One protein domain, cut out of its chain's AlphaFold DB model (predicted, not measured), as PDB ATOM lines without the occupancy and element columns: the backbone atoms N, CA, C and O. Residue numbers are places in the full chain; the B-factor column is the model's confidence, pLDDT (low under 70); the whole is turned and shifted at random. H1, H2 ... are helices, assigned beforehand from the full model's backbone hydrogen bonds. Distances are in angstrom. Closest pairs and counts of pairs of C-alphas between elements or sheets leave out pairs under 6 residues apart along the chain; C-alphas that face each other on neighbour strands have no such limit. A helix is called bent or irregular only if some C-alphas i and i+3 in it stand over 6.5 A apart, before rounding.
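This is residues 12 to 52 of the 329 residues of an uncharacterized protein of Gulosibacter sp. 10 (UniProt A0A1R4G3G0). Three short helices, H2, H3 and H4, stand side by side at small angles, their centres at the corners of a triangle. H2 and H3 make a helical hairpin, H4 is near both, and the four-residue H1 packs on H3, away from H4. The printed part has 41 residues with four named helices, H1 to H4 in order along the chain, and no named strand; the class is all helix. It is compact, with a radius of gyration of the C-alphas of 8.5 A, and rounded, spanning 21 by 19 by 16 A.

The longest helix, H2, residues 21 to 30, touches H3, residues 32 to 39, most closely at the C-alphas of Ala 28 and Trp 35, 6.1 A apart. They form a hairpin at a shallow tilt of 26 degrees, opposite ways. H4, residues 46 to 52, is close to H2 but not clearly touching it; the closest C-alphas, those of Ala 25 and Leu 48, are 6.7 A apart. These two run the same way at a shallow tilt of 10 degrees. H4 is also close to H3 but not clearly touching it, with the C-alphas of Leu 39 and Gly 49 closest at 6.0 A; their shallow tilt is 22 degrees, opposite ways. H1, residues 12 to 15, touches H3, the closest C-alphas being those of Ser 15 and Ala 37, 5.2 A apart. H1 and H4 are apart. Every O i to N i+4 pair is within hydrogen-bond range in H2 and H4, and 2 of 4 are in H3; H1 is too short for such a pair.

H2 is 14.5 A long, from C-alpha 21 at (5.899, 16.039, -47.830). H3 is 11.4 A long and irregular, with C-alphas 33 and 36 7.5 A apart. H4 is 10.0 A long and ends at C-alpha 52, at (18.951, 15.483, -43.621). H1 is 5.2 A long, from C-alpha 12 at (12.593, 25.552, -57.415).

The C-alphas of Glu 12 and Glu 47, the two farthest apart, are 21.7 A apart. The printed part has no cut. The links H1 to H2 and H2 to H3 are tight, and H3 to H4 is short. The mean pLDDT of the printed part is 79.3, with residue 17 under 70.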
ATOM      1  N   GLU A  12      13.753  24.663 -57.330       73.75
ATOM      2  CA  GLU A  12      12.593  25.552 -57.415       73.75
ATOM      3  C   GLU A  12      11.287  24.797 -57.128       73.75
ATOM      4  O   GLU A  12      10.429  25.293 -56.401       73.75
ATOM      5  N   GLU A  13      11.145  23.566 -57.632       73.38
ATOM      6  CA  GLU A  13       9.990  22.721 -57.313       73.38
ATOM      7  C   GLU A  13      10.028  22.257 -55.849       73.38
ATOM      8  O   GLU A  13       9.020  22.335 -55.144       73.38
ATOM      9  N   LEU A  14      11.194  21.839 -55.345       73.31
ATOM     10  CA  LEU A  14      11.330  21.367 -53.963       73.31
ATOM     11  C   LEU A  14      11.313  22.483 -52.908       73.31
ATOM     12  O   LEU A  14      11.115  22.171 -51.738       73.31
ATOM     13  N   SER A  15      11.456  23.756 -53.284       71.69
ATOM     14  CA  SER A  15      11.259  24.903 -52.379       71.69
ATOM     15  C   SER A  15       9.852  25.519 -52.456       71.69
ATOM     16  O   SER A  15       9.506  26.361 -51.625       71.69
ATOM     17  N   SER A  16       9.004  25.083 -53.397       76.31
ATOM     18  CA  SER A  16       7.626  25.575 -53.515       76.31
ATOM     19  C   SER A  16       6.741  25.118 -52.341       76.31
ATOM     20  O   SER A  16       6.679  23.917 -52.054       76.31
ATOM     21  N   PRO A  17       5.950  26.013 -51.711       68.81
ATOM     22  CA  PRO A  17       5.016  25.651 -50.638       68.81
ATOM     23  C   PRO A  17       3.829  24.791 -51.110       68.81
ATOM     24  O   PRO A  17       3.027  24.347 -50.292       68.81
ATOM     25  N   SER A  18       3.695  24.538 -52.418       72.12
ATOM     26  CA  SER A  18       2.729  23.581 -52.975       72.12
ATOM     27  C   SER A  18       3.218  22.127 -52.960       72.12
ATOM     28  O   SER A  18       2.453  21.235 -53.322       72.12
ATOM     29  N   THR A  19       4.489  21.881 -52.635       74.75
ATOM     30  CA  THR A  19       5.127  20.569 -52.807       74.75
ATOM     31  C   THR A  19       4.883  19.669 -51.599       74.75
ATOM     32  O   THR A  19       5.039  20.083 -50.450       74.75
ATOM     33  N   ASP A  20       4.470  18.431 -51.872       71.69
ATOM     34  CA  ASP A  20       4.019  17.472 -50.864       71.69
ATOM     35  C   ASP A  20       5.173  16.855 -50.050       71.69
ATOM     36  O   ASP A  20       6.253  16.570 -50.575       71.69
ATOM     37  N   ALA A  21       4.917  16.578 -48.768       72.56
ATOM     38  CA  ALA A  21       5.899  16.039 -47.830       72.56
ATOM     39  C   ALA A  21       6.488  14.676 -48.250       72.56
ATOM     40  O   ALA A  21       7.677  14.437 -48.024       72.56
ATOM     41  N   ALA A  22       5.716  13.799 -48.904       76.25
ATOM     42  CA  ALA A  22       6.232  12.532 -49.424       76.25
ATOM     43  C   ALA A  22       7.124  12.739 -50.661       76.25
ATOM     44  O   ALA A  22       8.079  11.990 -50.867       76.25
ATOM     45  N   THR A  23       6.867  13.789 -51.449       78.38
ATOM     46  CA  THR A  23       7.737  14.181 -52.570       78.38
ATOM     47  C   THR A  23       9.046  14.783 -52.058       78.38
ATOM     48  O   THR A  23      10.110  14.411 -52.551       78.38
ATOM     49  N   LEU A  24       8.999  15.620 -51.014       79.75
ATOM     50  CA  LEU A  24      10.199  16.115 -50.324       79.75
ATOM     51  C   LEU A  24      11.037  14.964 -49.743       79.75
ATOM     52  O   LEU A  24      12.250  14.933 -49.941       79.75
ATOM     53  N   ALA A  25      10.406  13.991 -49.078       80.88
ATOM     54  CA  ALA A  25      11.098  12.840 -48.496       80.88
ATOM     55  C   ALA A  25      11.730  11.918 -49.556       80.88
ATOM     56  O   ALA A  25      12.864  11.470 -49.383       80.88
ATOM     57  N   HIS A  26      11.034  11.663 -50.670       81.25
ATOM     58  CA  HIS A  26      11.576  10.868 -51.775       81.25
ATOM     59  C   HIS A  26      12.716  11.594 -52.503       81.25
ATOM     60  O   HIS A  26      13.749  10.992 -52.781       81.25
ATOM     61  N   ALA A  27      12.590  12.902 -52.744       78.62
ATOM     62  CA  ALA A  27      13.688  13.685 -53.300       78.62
ATOM     63  C   ALA A  27      14.908  13.695 -52.361       78.62
ATOM     64  O   ALA A  27      16.034  13.534 -52.823       78.62
ATOM     65  N   ALA A  28      14.705  13.794 -51.043       80.56
ATOM     66  CA  ALA A  28      15.794  13.806 -50.067       80.56
ATOM     67  C   ALA A  28      16.604  12.496 -50.010       80.56
ATOM     68  O   ALA A  28      17.782  12.543 -49.652       80.56
ATOM     69  N   SER A  29      16.023  11.340 -50.357       80.56
ATOM     70  CA  SER A  29      16.757  10.063 -50.415       80.56
ATOM     71  C   SER A  29      17.503   9.824 -51.730       80.56
ATOM     72  O   SER A  29      18.372   8.957 -51.779       80.56
ATOM     73  N   VAL A  30      17.203  10.608 -52.769       80.94
ATOM     74  CA  VAL A  30      17.727  10.439 -54.135       80.94
ATOM     75  C   VAL A  30      18.672  11.578 -54.549       80.94
ATOM     76  O   VAL A  30      19.603  11.359 -55.320       80.94
ATOM     77  N   ARG A  31      18.451  12.797 -54.039       77.19
ATOM     78  CA  ARG A  31      19.108  14.045 -54.461       77.19
ATOM     79  C   ARG A  31      19.705  14.804 -53.265       77.19
ATOM     80  O   ARG A  31      19.101  15.767 -52.781       77.19
ATOM     81  N   PRO A  32      20.884  14.388 -52.758       80.25
ATOM     82  CA  PRO A  32      21.535  15.044 -51.618       80.25
ATOM     83  C   PRO A  32      21.980  16.484 -51.920       80.25
ATOM     84  O   PRO A  32      22.095  17.307 -51.016       80.25
ATOM     85  N   ASP A  33      22.155  16.819 -53.200       81.19
ATOM     86  CA  ASP A  33      22.402  18.174 -53.694       81.19
ATOM     87  C   ASP A  33      21.240  19.144 -53.408       81.19
ATOM     88  O   ASP A  33      21.463  20.337 -53.202       81.19
ATOM     89  N   LEU A  34      20.001  18.642 -53.328       85.00
ATOM     90  CA  LEU A  34      18.801  19.462 -53.132       85.00
ATOM     91  C   LEU A  34      18.382  19.615 -51.660       85.00
ATOM     92  O   LEU A  34      17.429  20.338 -51.365       85.00
ATOM     93  N   TRP A  35      19.106  19.007 -50.714       85.81
ATOM     94  CA  TRP A  35      18.803  19.068 -49.276       85.81
ATOM     95  C   TRP A  35      18.628  20.489 -48.721       85.81
ATOM     96  O   TRP A  35      17.797  20.695 -47.841       85.81
ATOM     97  N   SER A  36      19.363  21.475 -49.243       83.88
ATOM     98  CA  SER A  36      19.224  22.880 -48.829       83.88
ATOM     99  C   SER A  36      17.857  23.473 -49.213       83.88
ATOM    100  O   SER A  36      17.220  24.137 -48.398       83.88
ATOM    101  N   ALA A  37      17.360  23.167 -50.419       81.31
ATOM    102  CA  ALA A  37      16.038  23.594 -50.887       81.31
ATOM    103  C   ALA A  37      14.896  22.853 -50.170       81.31
ATOM    104  O   ALA A  37      13.842  23.426 -49.909       81.31
ATOM    105  N   ILE A  38      15.121  21.590 -49.796       83.75
ATOM    106  CA  ILE A  38      14.165  20.812 -48.998       83.75
ATOM    107  C   ILE A  38      14.074  21.375 -47.571       83.75
ATOM    108  O   ILE A  38      12.979  21.490 -47.033       83.75
ATOM    109  N   LEU A  39      15.196  21.780 -46.961       83.25
ATOM    110  CA  LEU A  39      15.218  22.413 -45.633       83.25
ATOM    111  C   LEU A  39      14.587  23.816 -45.594       83.25
ATOM    112  O   LEU A  39      14.201  24.256 -44.512       83.25
ATOM    113  N   SER A  40      14.476  24.519 -46.727       81.56
ATOM    114  CA  SER A  40      13.820  25.833 -46.806       81.56
ATOM    115  C   SER A  40      12.323  25.774 -47.140       81.56
ATOM    116  O   SER A  40      11.651  26.806 -47.078       81.56
ATOM    117  N   ASN A  41      11.775  24.595 -47.457       81.19
ATOM    118  CA  ASN A  41      10.356  24.435 -47.772       81.19
ATOM    119  C   ASN A  41       9.473  24.505 -46.502       81.19
ATOM    120  O   ASN A  41       9.726  23.754 -45.557       81.19
ATOM    121  N   PRO A  42       8.390  25.312 -46.468       77.31
ATOM    122  CA  PRO A  42       7.450  25.352 -45.339       77.31
ATOM    123  C   PRO A  42       6.795  24.007 -44.975       77.31
ATOM    124  O   PRO A  42       6.425  23.807 -43.820       77.31
ATOM    125  N   ASN A  43       6.679  23.077 -45.929       77.81
ATOM    126  CA  ASN A  43       6.127  21.732 -45.726       77.81
ATOM    127  C   ASN A  43       7.188  20.709 -45.260       77.81
ATOM    128  O   ASN A  43       6.890  19.518 -45.130       77.81
ATOM    129  N   CYS A  44       8.431  21.138 -45.014       78.94
ATOM    130  CA  CYS A  44       9.497  20.278 -44.511       78.94
ATOM    131  C   CYS A  44       9.250  19.911 -43.042       78.94
ATOM    132  O   CYS A  44       9.520  20.682 -42.118       78.94
ATOM    133  N   TYR A  45       8.704  18.715 -42.823       80.25
ATOM    134  CA  TYR A  45       8.391  18.214 -41.490       80.25
ATOM    135  C   TYR A  45       9.673  17.963 -40.663       80.25
ATOM    136  O   TYR A  45      10.712  17.584 -41.215       80.25
ATOM    137  N   PRO A  46       9.638  18.171 -39.330       78.75
ATOM    138  CA  PRO A  46      10.850  18.275 -38.513       78.75
ATOM    139  C   PRO A  46      11.717  17.009 -38.508       78.75
ATOM    140  O   PRO A  46      12.940  17.118 -38.404       78.75
ATOM    141  N   GLU A  47      11.121  15.825 -38.668       79.94
ATOM    142  CA  GLU A  47      11.858  14.559 -38.755       79.94
ATOM    143  C   GLU A  47      12.732  14.500 -40.015       79.94
ATOM    144  O   GLU A  47      13.933  14.257 -39.894       79.94
ATOM    145  N   LEU A  48      12.191  14.831 -41.198       84.06
ATOM    146  CA  LEU A  48      12.965  14.929 -42.444       84.06
ATOM    147  C   LEU A  48      14.094  15.954 -42.307       84.06
ATOM    148  O   LEU A  48      15.245  15.674 -42.642       84.06
ATOM    149  N   GLY A  49      13.783  17.113 -41.722       84.56
ATOM    150  CA  GLY A  49      14.775  18.144 -41.440       84.56
ATOM    151  C   GLY A  49      15.865  17.705 -40.454       84.56
ATOM    152  O   GLY A  49      16.954  18.278 -40.471       84.56
ATOM    153  N   SER A  50      15.611  16.717 -39.591       85.81
ATOM    154  CA  SER A  50      16.613  16.129 -38.689       85.81
ATOM    155  C   SER A  50      17.439  15.031 -39.374       85.81
ATOM    156  O   SER A  50      18.664  15.032 -39.258       85.81
ATOM    157  N   TRP A  51      16.794  14.180 -40.179       86.19
ATOM    158  CA  TRP A  51      17.423  13.121 -40.970       86.19
ATOM    159  C   TRP A  51      18.411  13.687 -41.999       86.19
ATOM    160  O   TRP A  51      19.538  13.204 -42.087       86.19
ATOM    161  N   ILE A  52      18.046  14.774 -42.697       87.38
ATOM    162  CA  ILE A  52      18.951  15.483 -43.621       87.38
ATOM    163  C   ILE A  52      20.222  15.936 -42.887       87.38
ATOM    164  O   ILE A  52      21.330  15.666 -43.344       87.38
TER     165      ILE A  52